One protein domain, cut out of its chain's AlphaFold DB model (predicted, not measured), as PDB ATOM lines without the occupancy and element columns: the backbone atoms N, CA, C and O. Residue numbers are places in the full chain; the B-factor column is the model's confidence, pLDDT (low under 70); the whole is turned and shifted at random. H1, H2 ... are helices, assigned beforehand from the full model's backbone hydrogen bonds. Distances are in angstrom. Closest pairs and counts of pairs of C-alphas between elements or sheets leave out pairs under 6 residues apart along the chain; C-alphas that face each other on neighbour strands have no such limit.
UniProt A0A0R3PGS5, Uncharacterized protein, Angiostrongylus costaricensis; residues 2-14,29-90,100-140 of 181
ATOM      1  N   LYS A   2     316.305 243.536 421.549       34.06
ATOM      2  CA  LYS A   2     316.346 244.674 420.605       34.06
ATOM      3  C   LYS A   2     315.840 245.962 421.288       34.06
ATOM      4  O   LYS A   2     315.336 246.864 420.648       34.06
ATOM      5  N   ILE A   3     315.948 246.039 422.618       33.88
ATOM      6  CA  ILE A   3     315.440 247.170 423.422       33.88
ATOM      7  C   ILE A   3     316.387 248.388 423.330       33.88
ATOM      8  O   ILE A   3     316.033 249.500 423.689       33.88
ATOM      9  N   ILE A   4     317.604 248.193 422.817       38.81
ATOM     10  CA  ILE A   4     318.704 249.161 422.936       38.81
ATOM     11  C   ILE A   4     318.777 250.128 421.733       38.81
ATOM     12  O   ILE A   4     319.434 251.162 421.829       38.81
ATOM     13  N   LEU A   5     318.044 249.850 420.648       41.28
ATOM     14  CA  LEU A   5     318.007 250.667 419.422       41.28
ATOM     15  C   LEU A   5     316.924 251.763 419.416       41.28
ATOM     16  O   LEU A   5     316.923 252.617 418.538       41.28
ATOM     17  N   PHE A   6     316.055 251.816 420.431       40.47
ATOM     18  CA  PHE A   6     314.980 252.818 420.514       40.47
ATOM     19  C   PHE A   6     315.475 254.261 420.732       40.47
ATOM     20  O   PHE A   6     314.743 255.211 420.477       40.47
ATOM     21  N   ILE A   7     316.721 254.449 421.183       44.12
ATOM     22  CA  ILE A   7     317.251 255.776 421.544       44.12
ATOM     23  C   ILE A   7     317.696 256.579 420.305       44.12
ATOM     24  O   ILE A   7     317.628 257.805 420.328       44.12
ATOM     25  N   PHE A   8     318.074 255.911 419.208       42.34
ATOM     26  CA  PHE A   8     318.390 256.572 417.930       42.34
ATOM     27  C   PHE A   8     317.160 256.783 417.040       42.34
ATOM     28  O   PHE A   8     317.186 257.622 416.143       42.34
ATOM     29  N   LEU A   9     316.057 256.079 417.320       41.56
ATOM     30  CA  LEU A   9     314.819 256.196 416.549       41.56
ATOM     31  C   LEU A   9     314.213 257.610 416.647       41.56
ATOM     32  O   LEU A   9     313.693 258.119 415.661       41.56
ATOM     33  N   ASN A  10     314.366 258.296 417.784       41.69
ATOM     34  CA  ASN A  10     313.848 259.660 417.965       41.69
ATOM     35  C   ASN A  10     314.604 260.738 417.166       41.69
ATOM     36  O   ASN A  10     314.143 261.871 417.107       41.69
ATOM     37  N   PHE A  11     315.744 260.411 416.544       42.38
ATOM     38  CA  PHE A  11     316.471 261.365 415.704       42.38
ATOM     39  C   PHE A  11     315.879 261.465 414.288       42.38
ATOM     40  O   PHE A  11     315.773 262.552 413.723       42.38
ATOM     41  N   PHE A  12     315.429 260.332 413.740       40.94
ATOM     42  CA  PHE A  12     314.852 260.252 412.393       40.94
ATOM     43  C   PHE A  12     313.327 260.275 412.387       40.94
ATOM     44  O   PHE A  12     312.716 260.711 411.413       40.94
ATOM     45  N   VAL A  13     312.696 259.859 413.486       38.75
ATOM     46  CA  VAL A  13     311.240 259.838 413.632       38.75
ATOM     47  C   VAL A  13     310.749 261.185 414.168       38.75
ATOM     48  O   VAL A  13     310.129 261.296 415.222       38.75
ATOM     49  N   ARG A  14     311.003 262.255 413.409       45.69
ATOM     50  CA  ARG A  14     310.250 263.504 413.558       45.69
ATOM     51  C   ARG A  14     308.895 263.274 412.865       45.69
ATOM     52  O   ARG A  14     308.796 263.491 411.666       45.69
ATOM     53  N   ALA A  29     312.125 264.851 405.455       52.09
ATOM     54  CA  ALA A  29     312.489 266.210 405.083       52.09
ATOM     55  C   ALA A  29     313.513 266.119 403.947       52.09
ATOM     56  O   ALA A  29     314.546 265.476 404.110       52.09
ATOM     57  N   SER A  30     313.187 266.669 402.774       62.78
ATOM     58  CA  SER A  30     314.161 266.772 401.683       62.78
ATOM     59  C   SER A  30     315.450 267.373 402.243       62.78
ATOM     60  O   SER A  30     315.337 268.230 403.119       62.78
ATOM     61  N   ASP A  31     316.627 266.988 401.746       66.69
ATOM     62  CA  ASP A  31     317.916 267.464 402.285       66.69
ATOM     63  C   ASP A  31     317.957 268.995 402.469       66.69
ATOM     64  O   ASP A  31     318.466 269.502 403.461       66.69
ATOM     65  N   GLU A  32     317.311 269.741 401.565       70.94
ATOM     66  CA  GLU A  32     317.165 271.198 401.652       70.94
ATOM     67  C   GLU A  32     316.319 271.661 402.857       70.94
ATOM     68  O   GLU A  32     316.662 272.633 403.522       70.94
ATOM     69  N   ASN A  33     315.235 270.957 403.188       85.62
ATOM     70  CA  ASN A  33     314.416 271.255 404.367       85.62
ATOM     71  C   ASN A  33     315.159 270.934 405.671       85.62
ATOM     72  O   ASN A  33     315.039 271.677 406.640       85.62
ATOM     73  N   PHE A  34     315.952 269.857 405.685       87.69
ATOM     74  CA  PHE A  34     316.770 269.508 406.844       87.69
ATOM     75  C   PHE A  34     317.781 270.605 407.185       87.69
ATOM     76  O   PHE A  34     317.789 271.103 408.312       87.69
ATOM     77  N   GLU A  35     318.614 270.980 406.214       90.25
ATOM     78  CA  GLU A  35     319.687 271.952 406.435       90.25
ATOM     79  C   GLU A  35     319.124 273.333 406.794       90.25
ATOM     80  O   GLU A  35     319.679 274.016 407.650       90.25
ATOM     81  N   ASN A  36     317.987 273.722 406.209       92.56
ATOM     82  CA  ASN A  36     317.329 274.987 406.536       92.56
ATOM     83  C   ASN A  36     316.816 275.026 407.986       92.56
ATOM     84  O   ASN A  36     317.063 276.009 408.683       92.56
ATOM     85  N   GLU A  37     316.128 273.975 408.454       92.25
ATOM     86  CA  GLU A  37     315.647 273.894 409.845       92.25
ATOM     87  C   GLU A  37     316.815 273.841 410.842       92.25
ATOM     88  O   GLU A  37     316.777 274.489 411.890       92.25
ATOM     89  N   LEU A  38     317.873 273.092 410.512       94.38
ATOM     90  CA  LEU A  38     319.074 272.995 411.339       94.38
ATOM     91  C   LEU A  38     319.793 274.344 411.447       94.38
ATOM     92  O   LEU A  38     320.190 274.747 412.541       94.38
ATOM     93  N   GLU A  39     319.955 275.049 410.328       95.81
ATOM     94  CA  GLU A  39     320.599 276.360 410.301       95.81
ATOM     95  C   GLU A  39     319.765 277.413 411.038       95.81
ATOM     96  O   GLU A  39     320.325 278.189 411.812       95.81
ATOM     97  N   GLU A  40     318.438 277.423 410.858       95.50
ATOM     98  CA  GLU A  40     317.537 278.329 411.585       95.50
ATOM     99  C   GLU A  40     317.695 278.154 413.102       95.50
ATOM    100  O   GLU A  40     317.950 279.133 413.810       95.50
ATOM    101  N   GLY A  41     317.632 276.913 413.594       95.25
ATOM    102  CA  GLY A  41     317.816 276.615 415.014       95.25
ATOM    103  C   GLY A  41     319.223 276.945 415.517       95.25
ATOM    104  O   GLY A  41     319.382 277.530 416.589       95.25
ATOM    105  N   TYR A  42     320.260 276.645 414.731       96.44
ATOM    106  CA  TYR A  42     321.641 276.961 415.094       96.44
ATOM    107  C   TYR A  42     321.860 278.469 415.241       96.44
ATOM    108  O   TYR A  42     322.505 278.901 416.193       96.44
ATOM    109  N   GLN A  43     321.295 279.297 414.359       97.62
ATOM    110  CA  GLN A  43     321.440 280.752 414.464       97.62
ATOM    111  C   GLN A  43     320.853 281.320 415.763       97.62
ATOM    112  O   GLN A  43     321.348 282.343 416.247       97.62
ATOM    113  N   LEU A  44     319.842 280.660 416.338       96.38
ATOM    114  CA  LEU A  44     319.268 281.004 417.641       96.38
ATOM    115  C   LEU A  44     320.161 280.572 418.815       96.38
ATOM    116  O   LEU A  44     320.104 281.193 419.873       96.38
ATOM    117  N   LEU A  45     320.991 279.543 418.623       95.62
ATOM    118  CA  LEU A  45     321.858 278.947 419.646       95.62
ATOM    119  C   LEU A  45     323.349 279.265 419.468       95.62
ATOM    120  O   LEU A  45     324.154 278.827 420.276       95.62
ATOM    121  N   LYS A  46     323.754 280.010 418.438       94.81
ATOM    122  CA  LYS A  46     325.170 280.195 418.057       94.81
ATOM    123  C   LYS A  46     326.080 280.757 419.155       94.81
ATOM    124  O   LYS A  46     327.289 280.550 419.110       94.81
ATOM    125  N   ASP A  47     325.503 281.490 420.104       94.38
ATOM    126  CA  ASP A  47     326.225 282.083 421.230       94.38
ATOM    127  C   ASP A  47     326.283 281.135 422.449       94.38
ATOM    128  O   ASP A  47     326.984 281.419 423.422       94.38
ATOM    129  N   GLU A  48     325.574 280.001 422.399       93.62
ATOM    130  CA  GLU A  48     325.573 278.979 423.441       93.62
ATOM    131  C   GLU A  48     326.793 278.048 423.324       93.62
ATOM    132  O   GLU A  48     327.225 277.684 422.220       93.62
ATOM    133  N   PRO A  49     327.362 277.603 424.459       94.19
ATOM    134  CA  PRO A  49     328.453 276.639 424.452       94.19
ATOM    135  C   PRO A  49     328.071 275.356 423.712       94.19
ATOM    136  O   PRO A  49     327.010 274.786 423.945       94.19
ATOM    137  N   HIS A  50     328.983 274.856 422.877       95.31
ATOM    138  CA  HIS A  50     328.848 273.577 422.170       95.31
ATOM    139  C   HIS A  50     327.740 273.503 421.099       95.31
ATOM    140  O   HIS A  50     327.480 272.423 420.566       95.31
ATOM    141  N   ALA A  51     327.131 274.631 420.716       94.94
ATOM    142  CA  ALA A  51     326.169 274.679 419.610       94.94
ATOM    143  C   ALA A  51     326.776 274.210 418.274       94.94
ATOM    144  O   ALA A  51     326.165 273.420 417.558       94.94
ATOM    145  N   GLU A  52     328.006 274.633 417.970       96.38
ATOM    146  CA  GLU A  52     328.731 274.221 416.759       96.38
ATOM    147  C   GLU A  52     329.033 272.716 416.751       96.38
ATOM    148  O   GLU A  52     328.755 272.030 415.770       96.38
ATOM    149  N   ASP A  53     329.565 272.192 417.862       95.38
ATOM    150  CA  ASP A  53     329.898 270.769 418.005       95.38
ATOM    151  C   ASP A  53     328.647 269.899 417.805       95.38
ATOM    152  O   ASP A  53     328.673 268.901 417.080       95.38
ATOM    153  N   THR A  54     327.526 270.325 418.396       93.75
ATOM    154  CA  THR A  54     326.229 269.661 418.246       93.75
ATOM    155  C   THR A  54     325.769 269.712 416.793       93.75
ATOM    156  O   THR A  54     325.454 268.674 416.227       93.75
ATOM    157  N   LYS A  55     325.797 270.876 416.134       95.69
ATOM    158  CA  LYS A  55     325.425 271.001 414.716       95.69
ATOM    159  C   LYS A  55     326.201 270.032 413.818       95.69
ATOM    160  O   LYS A  55     325.590 269.343 413.002       95.69
ATOM    161  N   ILE A  56     327.521 269.947 413.994       95.56
ATOM    162  CA  ILE A  56     328.385 269.051 413.211       95.56
ATOM    163  C   ILE A  56     327.951 267.590 413.383       95.56
ATOM    164  O   ILE A  56     327.838 266.863 412.395       95.56
ATOM    165  N   LEU A  57     327.660 267.166 414.618       92.50
ATOM    166  CA  LEU A  57     327.134 265.829 414.896       92.50
ATOM    167  C   LEU A  57     325.832 265.563 414.137       92.50
ATOM    168  O   LEU A  57     325.684 264.515 413.512       92.50
ATOM    169  N   LEU A  58     324.880 266.497 414.200       92.44
ATOM    170  CA  LEU A  58     323.556 266.344 413.592       92.44
ATOM    171  C   LEU A  58     323.664 266.186 412.065       92.44
ATOM    172  O   LEU A  58     322.981 265.340 411.492       92.44
ATOM    173  N   GLN A  59     324.575 266.923 411.422       93.38
ATOM    174  CA  GLN A  59     324.878 266.767 409.993       93.38
ATOM    175  C   GLN A  59     325.499 265.402 409.681       93.38
ATOM    176  O   GLN A  59     325.120 264.748 408.712       93.38
ATOM    177  N   GLN A  60     326.434 264.932 410.511       91.50
ATOM    178  CA  GLN A  60     327.026 263.603 410.341       91.50
ATOM    179  C   GLN A  60     325.987 262.488 410.500       91.50
ATOM    180  O   GLN A  60     326.001 261.535 409.725       91.50
ATOM    181  N   LEU A  61     325.070 262.614 411.463       86.62
ATOM    182  CA  LEU A  61     323.965 261.672 411.637       86.62
ATOM    183  C   LEU A  61     323.021 261.685 410.433       86.62
ATOM    184  O   LEU A  61     322.632 260.611 409.986       86.62
ATOM    185  N   HIS A  62     322.712 262.855 409.865       88.06
ATOM    186  CA  HIS A  62     321.905 262.964 408.641       88.06
ATOM    187  C   HIS A  62     322.536 262.214 407.462       88.06
ATOM    188  O   HIS A  62     321.870 261.448 406.776       88.06
ATOM    189  N   VAL A  63     323.855 262.331 407.278       89.12
ATOM    190  CA  VAL A  63     324.582 261.577 406.236       89.12
ATOM    191  C   VAL A  63     324.512 260.059 406.460       89.12
ATOM    192  O   VAL A  63     324.472 259.299 405.492       89.12
ATOM    193  N   LEU A  64     324.495 259.610 407.718       83.81
ATOM    194  CA  LEU A  64     324.412 258.191 408.091       83.81
ATOM    195  C   LEU A  64     322.970 257.654 408.143       83.81
ATOM    196  O   LEU A  64     322.777 256.449 408.297       83.81
ATOM    197  N   GLU A  65     321.958 258.509 407.981       83.00
ATOM    198  CA  GLU A  65     320.538 258.146 408.004       83.00
ATOM    199  C   GLU A  65     320.179 256.891 407.192       83.00
ATOM    200  O   GLU A  65     319.514 256.009 407.746       83.00
ATOM    201  N   PRO A  66     320.577 256.757 405.909       82.31
ATOM    202  CA  PRO A  66     320.191 255.595 405.116       82.31
ATOM    203  C   PRO A  66     320.774 254.286 405.663       82.31
ATOM    204  O   PRO A  66     320.061 253.287 405.712       82.31
ATOM    205  N   GLU A  67     322.030 254.299 406.119       81.06
ATOM    206  CA  GLU A  67     322.702 253.127 406.700       81.06
ATOM    207  C   GLU A  67     322.020 252.703 408.009       81.06
ATOM    208  O   GLU A  67     321.691 251.531 408.202       81.06
ATOM    209  N   ILE A  68     321.710 253.679 408.868       75.81
ATOM    210  CA  ILE A  68     321.011 253.452 410.139       75.81
ATOM    211  C   ILE A  68     319.605 252.883 409.893       75.81
ATOM    212  O   ILE A  68     319.182 251.952 410.582       75.81
ATOM    213  N   LYS A  69     318.870 253.416 408.909       79.00
ATOM    214  CA  LYS A  69     317.528 252.932 408.542       79.00
ATOM    215  C   LYS A  69     317.546 251.504 408.012       79.00
ATOM    216  O   LYS A  69     316.655 250.727 408.356       79.00
ATOM    217  N   GLU A  70     318.530 251.160 407.186       80.44
ATOM    218  CA  GLU A  70     318.676 249.809 406.643       80.44
ATOM    219  C   GLU A  70     318.932 248.788 407.756       80.44
ATOM    220  O   GLU A  70     318.285 247.743 407.802       80.44
ATOM    221  N   GLU A  71     319.812 249.105 408.703       73.81
ATOM    222  CA  GLU A  71     320.104 248.211 409.823       73.81
ATOM    223  C   GLU A  71     318.932 248.079 410.811       73.81
ATOM    224  O   GLU A  71     318.663 246.999 411.353       73.81
ATOM    225  N   LEU A  72     318.206 249.175 411.040       72.12
ATOM    226  CA  LEU A  72     317.011 249.199 411.880       72.12
ATOM    227  C   LEU A  72     315.812 248.487 411.253       72.12
ATOM    228  O   LEU A  72     314.853 248.184 411.972       72.12
ATOM    229  N   ALA A  73     315.849 248.204 409.948       78.19
ATOM    230  CA  ALA A  73     314.750 247.565 409.247       78.19
ATOM    231  C   ALA A  73     314.413 246.208 409.887       78.19
ATOM    232  O   ALA A  73     315.220 245.279 409.983       78.19
ATOM    233  N   LEU A  74     313.177 246.087 410.363       76.69
ATOM    234  CA  LEU A  74     312.658 244.847 410.923       76.69
ATOM    235  C   LEU A  74     311.999 244.003 409.830       76.69
ATOM    236  O   LEU A  74     311.484 244.522 408.839       76.69
ATOM    237  N   SER A  75     311.969 242.682 410.037       82.69
ATOM    238  CA  SER A  75     311.147 241.814 409.196       82.69
ATOM    239  C   SER A  75     309.663 242.187 409.347       82.69
ATOM    240  O   SER A  75     309.258 242.636 410.425       82.69
ATOM    241  N   PRO A  76     308.828 241.962 408.316       83.88
ATOM    242  CA  PRO A  76     307.394 242.252 408.391       83.88
ATOM    243  C   PRO A  76     306.711 241.591 409.596       83.88
ATOM    244  O   PRO A  76     305.906 242.220 410.275       83.88
ATOM    245  N   GLU A  77     307.094 240.351 409.908       84.81
ATOM    246  CA  GLU A  77     306.596 239.595 411.062       84.81
ATOM    247  C   GLU A  77     306.958 240.277 412.390       84.81
ATOM    248  O   GLU A  77     306.092 240.481 413.237       84.81
ATOM    249  N   ARG A  78     308.218 240.711 412.558       77.31
ATOM    250  CA  ARG A  78     308.663 241.368 413.794       77.31
ATOM    251  C   ARG A  78     308.072 242.768 413.956       77.31
ATOM    252  O   ARG A  78     307.828 243.186 415.085       77.31
ATOM    253  N   ASN A  79     307.840 243.472 412.851       79.62
ATOM    254  CA  ASN A  79     307.117 244.742 412.854       79.62
ATOM    255  C   ASN A  79     305.673 244.564 413.331       79.62
ATOM    256  O   ASN A  79     305.229 245.313 414.196       79.62
ATOM    257  N   ALA A  80     304.967 243.551 412.824       80.50
ATOM    258  CA  ALA A  80     303.604 243.255 413.256       80.50
ATOM    259  C   ALA A  80     303.546 242.878 414.749       80.50
ATOM    260  O   ALA A  80     302.701 243.392 415.480       80.50
ATOM    261  N   GLU A  81     304.480 242.047 415.228       83.19
ATOM    262  CA  GLU A  81     304.600 241.720 416.658       83.19
ATOM    263  C   GLU A  81     304.834 242.966 417.523       83.19
ATOM    264  O   GLU A  81     304.179 243.135 418.550       83.19
ATOM    265  N   LEU A  82     305.742 243.856 417.104       79.38
ATOM    266  CA  LEU A  82     306.032 245.099 417.822       79.38
ATOM    267  C   LEU A  82     304.798 246.009 417.892       79.38
ATOM    268  O   LEU A  82     304.505 246.553 418.953       79.38
ATOM    269  N   GLN A  83     304.057 246.153 416.791       74.25
ATOM    270  CA  GLN A  83     302.831 246.953 416.758       74.25
ATOM    271  C   GLN A  83     301.762 246.409 417.714       74.25
ATOM    272  O   GLN A  83     301.104 247.193 418.398       74.25
ATOM    273  N   GLU A  84     301.596 245.087 417.806       79.81
ATOM    274  CA  GLU A  84     300.684 244.476 418.782       79.81
ATOM    275  C   GLU A  84     301.168 244.658 420.233       79.81
ATOM    276  O   GLU A  84     300.359 244.951 421.113       79.81
ATOM    277  N   GLU A  85     302.476 244.551 420.499       79.00
ATOM    278  CA  GLU A  85     303.052 244.837 421.825       79.00
ATOM    279  C   GLU A  85     302.826 246.304 422.237       79.00
ATOM    280  O   GLU A  85     302.451 246.575 423.382       79.00
ATOM    281  N   MET A  86     302.981 247.250 421.304       72.44
ATOM    282  CA  MET A  86     302.805 248.687 421.551       72.44
ATOM    283  C   MET A  86     301.367 249.073 421.907       72.44
ATOM    284  O   MET A  86     301.179 249.992 422.699       72.44
ATOM    285  N   LYS A  87     300.347 248.358 421.410       73.50
ATOM    286  CA  LYS A  87     298.935 248.610 421.777       73.50
ATOM    287  C   LYS A  87     298.659 248.430 423.272       73.50
ATOM    288  O   LYS A  87     297.728 249.035 423.793       73.50
ATOM    289  N   ASN A  88     299.447 247.591 423.944       67.50
ATOM    290  CA  ASN A  88     299.328 247.336 425.381       67.50
ATOM    291  C   ASN A  88     300.185 248.287 426.227       67.50
ATOM    292  O   ASN A  88     300.088 248.267 427.456       67.50
ATOM    293  N   TYR A  89     301.041 249.097 425.596       64.88
ATOM    294  CA  TYR A  89     301.822 250.104 426.296       64.88
ATOM    295  C   TYR A  89     300.887 251.247 426.701       64.88
ATOM    296  O   TYR A  89     300.102 251.748 425.901       64.88
ATOM    297  N   VAL A  90     300.917 251.577 427.989       51.41
ATOM    298  CA  VAL A  90     299.948 252.438 428.674       51.41
ATOM    299  C   VAL A  90     299.703 253.731 427.895       51.41
ATOM    300  O   VAL A  90     300.627 254.506 427.656       51.41
ATOM    301  N   PHE A 100     299.278 275.772 426.740       48.16
ATOM    302  CA  PHE A 100     300.328 275.829 425.727       48.16
ATOM    303  C   PHE A 100     301.728 275.684 426.363       48.16
ATOM    304  O   PHE A 100     302.040 276.438 427.288       48.16
ATOM    305  N   GLY A 101     302.567 274.775 425.843       55.50
ATOM    306  CA  GLY A 101     303.973 274.621 426.241       55.50
ATOM    307  C   GLY A 101     304.199 273.794 427.511       55.50
ATOM    308  O   GLY A 101     304.890 274.252 428.422       55.50
ATOM    309  N   GLU A 102     303.621 272.594 427.595       63.59
ATOM    310  CA  GLU A 102     303.779 271.717 428.768       63.59
ATOM    311  C   GLU A 102     304.998 270.788 428.675       63.59
ATOM    312  O   GLU A 102     305.546 270.396 429.709       63.59
ATOM    313  N   THR A 103     305.468 270.471 427.465       77.75
ATOM    314  CA  THR A 103     306.626 269.590 427.249       77.75
ATOM    315  C   THR A 103     307.830 270.355 426.699       77.75
ATOM    316  O   THR A 103     307.691 271.399 426.057       77.75
ATOM    317  N   ILE A 104     309.039 269.859 426.975       77.69
ATOM    318  CA  ILE A 104     310.278 270.474 426.469       77.69
ATOM    319  C   ILE A 104     310.299 270.390 424.940       77.69
ATOM    320  O   ILE A 104     310.721 271.327 424.268       77.69
ATOM    321  N   GLU A 105     309.782 269.290 424.406       78.19
ATOM    322  CA  GLU A 105     309.675 268.999 422.988       78.19
ATOM    323  C   GLU A 105     308.786 270.023 422.275       78.19
ATOM    324  O   GLU A 105     309.207 270.589 421.269       78.19
ATOM    325  N   GLU A 106     307.599 270.320 422.814       79.88
ATOM    326  CA  GLU A 106     306.707 271.354 422.268       79.88
ATOM    327  C   GLU A 106     307.360 272.736 422.312       79.88
ATOM    328  O   GLU A 106     307.375 273.447 421.311       79.88
ATOM    329  N   ILE A 107     307.962 273.101 423.449       84.94
ATOM    330  CA  ILE A 107     308.619 274.404 423.605       84.94
ATOM    331  C   ILE A 107     309.764 274.558 422.596       84.94
ATOM    332  O   ILE A 107     309.886 275.605 421.954       84.94
ATOM    333  N   ASN A 108     310.612 273.541 422.446       88.50
ATOM    334  CA  ASN A 108     311.777 273.604 421.566       88.50
ATOM    335  C   ASN A 108     311.381 273.556 420.085       88.50
ATOM    336  O   ASN A 108     312.035 274.200 419.261       88.50
ATOM    337  N   LEU A 109     310.298 272.850 419.752       86.25
ATOM    338  CA  LEU A 109     309.703 272.853 418.418       86.25
ATOM    339  C   LEU A 109     309.133 274.234 418.074       86.25
ATOM    340  O   LEU A 109     309.460 274.794 417.030       86.25
ATOM    341  N   ASP A 110     308.343 274.823 418.974       86.38
ATOM    342  CA  ASP A 110     307.710 276.131 418.763       86.38
ATOM    343  C   ASP A 110     308.731 277.272 418.694       86.38
ATOM    344  O   ASP A 110     308.558 278.243 417.953       86.38
ATOM    345  N   THR A 111     309.825 277.151 419.449       87.81
ATOM    346  CA  THR A 111     310.955 278.090 419.401       87.81
ATOM    347  C   THR A 111     311.952 277.780 418.286       87.81
ATOM    348  O   THR A 111     312.890 278.551 418.095       87.81
ATOM    349  N   LYS A 112     311.719 276.710 417.512       91.94
ATOM    350  CA  LYS A 112     312.516 276.277 416.354       91.94
ATOM    351  C   LYS A 112     313.978 275.946 416.654       91.94
ATOM    352  O   LYS A 112     314.828 276.016 415.770       91.94
ATOM    353  N   VAL A 113     314.288 275.595 417.897       92.06
ATOM    354  CA  VAL A 113     315.640 275.168 418.294       92.06
ATOM    355  C   VAL A 113     315.790 273.651 418.280       92.06
ATOM    356  O   VAL A 113     316.909 273.148 418.261       92.06
ATOM    357  N   ASP A 114     314.682 272.912 418.245       88.19
ATOM    358  CA  ASP A 114     314.656 271.454 418.357       88.19
ATOM    359  C   ASP A 114     315.531 270.728 417.322       88.19
ATOM    360  O   ASP A 114     316.103 269.685 417.629       88.19
ATOM    361  N   ARG A 115     315.669 271.265 416.102       91.19
ATOM    362  CA  ARG A 115     316.495 270.653 415.045       91.19
ATOM    363  C   ARG A 115     317.984 270.829 415.299       91.19
ATOM    364  O   ARG A 115     318.759 270.022 414.807       91.19
ATOM    365  N   ALA A 116     318.370 271.846 416.065       94.44
ATOM    366  CA  ALA A 116     319.752 272.151 416.421       94.44
ATOM    367  C   ALA A 116     320.178 271.550 417.772       94.44
ATOM    368  O   ALA A 116     321.298 271.784 418.225       94.44
ATOM    369  N   LEU A 117     319.307 270.759 418.402       92.25
ATOM    370  CA  LEU A 117     319.556 270.086 419.671       92.25
ATOM    371  C   LEU A 117     319.566 268.570 419.472       92.25
ATOM    372  O   LEU A 117     318.719 267.992 418.787       92.25
ATOM    373  N   PHE A 118     320.511 267.890 420.112       88.06
ATOM    374  CA  PHE A 118     320.508 266.436 420.149       88.06
ATOM    375  C   PHE A 118     319.315 265.947 420.975       88.06
ATOM    376  O   PHE A 118     319.093 266.421 422.085       88.06
ATOM    377  N   GLN A 119     318.534 265.020 420.412       82.56
ATOM    378  CA  GLN A 119     317.277 264.522 420.999       82.56
ATOM    379  C   GLN A 119     316.246 265.614 421.335       82.56
ATOM    380  O   GLN A 119     315.294 265.354 422.061       82.56
ATOM    381  N   GLY A 120     316.392 266.804 420.747       84.50
ATOM    382  CA  GLY A 120     315.459 267.911 420.909       84.50
ATOM    383  C   GLY A 120     315.739 268.822 422.102       84.50
ATOM    384  O   GLY A 120     315.123 269.878 422.156       84.50
ATOM    385  N   ASP A 121     316.660 268.489 423.016       87.06
ATOM    386  CA  ASP A 121     316.894 269.272 424.242       87.06
ATOM    387  C   ASP A 121     318.355 269.341 424.739       87.06
ATOM    388  O   ASP A 121     318.629 270.030 425.725       87.06
ATOM    389  N   ILE A 122     319.313 268.682 424.073       88.12
ATOM    390  CA  ILE A 122     320.701 268.566 424.559       88.12
ATOM    391  C   ILE A 122     321.708 269.234 423.613       88.12
ATOM    392  O   ILE A 122     321.738 268.968 422.413       88.12
ATOM    393  N   LEU A 123     322.613 270.030 424.192       92.31
ATOM    394  CA  LEU A 123     323.873 270.441 423.568       92.31
ATOM    395  C   LEU A 123     324.995 269.494 424.005       92.31
ATOM    396  O   LEU A 123     325.150 269.203 425.194       92.31
ATOM    397  N   LEU A 124     325.771 269.009 423.043       87.62
ATOM    398  CA  LEU A 124     326.825 268.024 423.248       87.62
ATOM    399  C   LEU A 124     328.195 268.640 423.026       87.62
ATOM    400  O   LEU A 124     328.443 269.288 422.013       87.62
ATOM    401  N   THR A 125     329.112 268.358 423.945       88.81
ATOM    402  CA  THR A 125     330.533 268.633 423.723       88.81
ATOM    403  C   THR A 125     331.054 267.811 422.547       88.81
ATOM    404  O   THR A 125     330.559 266.714 422.278       88.81
ATOM    405  N   LYS A 126     332.123 268.288 421.905       90.19
ATOM    406  CA  LYS A 126     332.819 267.532 420.858       90.19
ATOM    407  C   LYS A 126     333.135 266.083 421.247       90.19
ATOM    408  O   LYS A 126     332.875 265.177 420.470       90.19
ATOM    409  N   GLU A 127     333.656 265.856 422.453       86.50
ATOM    410  CA  GLU A 127     334.022 264.512 422.926       86.50
ATOM    411  C   GLU A 127     332.806 263.575 422.984       86.50
ATOM    412  O   GLU A 127     332.891 262.419 422.578       86.50
ATOM    413  N   GLN A 128     331.658 264.084 423.442       83.62
ATOM    414  CA  GLN A 128     330.409 263.318 423.486       83.62
ATOM    415  C   GLN A 128     329.842 263.069 422.085       83.62
ATOM    416  O   GLN A 128     329.295 261.998 421.826       83.62
ATOM    417  N   ALA A 129     329.953 264.049 421.187       87.25
ATOM    418  CA  ALA A 129     329.550 263.907 419.793       87.25
ATOM    419  C   ALA A 129     330.382 262.832 419.074       87.25
ATOM    420  O   ALA A 129     329.813 261.944 418.435       87.25
ATOM    421  N   ASP A 130     331.705 262.871 419.237       86.06
ATOM    422  CA  ASP A 130     332.627 261.894 418.656       86.06
ATOM    423  C   ASP A 130     332.319 260.475 419.178       86.06
ATOM    424  O   ASP A 130     332.180 259.551 418.375       86.06
ATOM    425  N   GLU A 131     332.091 260.311 420.491       82.88
ATOM    426  CA  GLU A 131     331.684 259.028 421.097       82.88
ATOM    427  C   GLU A 131     330.383 258.491 420.481       82.88
ATOM    428  O   GLU A 131     330.284 257.307 420.168       82.88
ATOM    429  N   ILE A 132     329.383 259.353 420.260       81.50
ATOM    430  CA  ILE A 132     328.111 258.949 419.646       81.50
ATOM    431  C   ILE A 132     328.316 258.469 418.207       81.50
ATOM    432  O   ILE A 132     327.706 257.477 417.807       81.50
ATOM    433  N   ILE A 133     329.152 259.146 417.422       84.06
ATOM    434  CA  ILE A 133     329.425 258.756 416.033       84.06
ATOM    435  C   ILE A 133     330.211 257.453 415.960       84.06
ATOM    436  O   ILE A 133     329.919 256.619 415.100       84.06
ATOM    437  N   GLU A 134     331.193 257.267 416.837       82.62
ATOM    438  CA  GLU A 134     331.920 256.003 416.948       82.62
ATOM    439  C   GLU A 134     330.969 254.868 417.336       82.62
ATOM    440  O   GLU A 134     330.935 253.856 416.641       82.62
ATOM    441  N   ASP A 135     330.110 255.072 418.339       76.56
ATOM    442  CA  ASP A 135     329.076 254.113 418.751       76.56
ATOM    443  C   ASP A 135     328.164 253.702 417.581       76.56
ATOM    444  O   ASP A 135     327.845 252.520 417.428       76.56
ATOM    445  N   VAL A 136     327.733 254.668 416.758       77.00
ATOM    446  CA  VAL A 136     326.881 254.423 415.581       77.00
ATOM    447  C   VAL A 136     327.634 253.631 414.512       77.00
ATOM    448  O   VAL A 136     327.084 252.694 413.943       77.00
ATOM    449  N   LYS A 137     328.898 253.966 414.241       76.94
ATOM    450  CA  LYS A 137     329.700 253.293 413.205       76.94
ATOM    451  C   LYS A 137     330.175 251.906 413.619       76.94
ATOM    452  O   LYS A 137     330.315 251.024 412.775       76.94
ATOM    453  N   GLU A 138     330.492 251.706 414.896       73.25
ATOM    454  CA  GLU A 138     331.114 250.467 415.355       73.25
ATOM    455  C   GLU A 138     330.151 249.284 415.422       73.25
ATOM    456  O   GLU A 138     330.640 248.154 415.469       73.25
ATOM    457  N   ASN A 139     328.833 249.526 415.411       61.84
ATOM    458  CA  ASN A 139     327.732 248.570 415.224       61.84
ATOM    459  C   ASN A 139     328.026 247.101 415.565       61.84
ATOM    460  O   ASN A 139     327.821 246.155 414.800       61.84
ATOM    461  N   LYS A 140     328.557 246.886 416.768       51.53
ATOM    462  CA  LYS A 140     328.877 245.561 417.279       51.53
ATOM    463  C   LYS A 140     327.894 245.239 418.374       51.53
ATOM    464  O   LYS A 140     327.660 246.031 419.281       51.53
TER     465      LYS A 140
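This is residues 2 to 14, 29 to 90 and 100 to 140 of the 181 residues of an uncharacterized protein of Angiostrongylus costaricensis (UniProt A0A0R3PGS5). Long helix H3 is the spine; H6 runs side by side with part of it, H2 folds back from its beginning, and residues 75 to 81 and 83 to 90 stick out past its end. The printed part, 116 residues with six named helices, is all helix. It is only just compact, close to loose: radius of gyration of the C-alphas 15.8 A, spans 47 by 39 by 26 A.

Start at H1, residues 3 to 12, close but not clearly touching H3, residues 51 to 72; C-alphas 12 and 65 are closest, 7.5 A. H2, residues 31 to 45, forms a hairpin with H3; C-alphas 45 and 51 are closest, 6.1 A. H6, residues 126 to 138, touches H3; C-alphas 126 and 53 are closest, 5.2 A. H4, residues 76 to 87, and H5, residues 104 to 110, touch no helix. H1 has 0 of 6 O i to N i+4 pairs within hydrogen-bond range, and 2 of 7 O i to N i+3.

Find H1's first C-alpha at (315.440, 247.170, 423.422) and H6's last at (331.114, 250.467, 415.355); H3 measures 28.2 A.

Cuts leave C-alphas 14 and 29 9.2 A apart, 90 and 100 23.6 A. Residues 2 to 14 are among 24 under pLDDT 70.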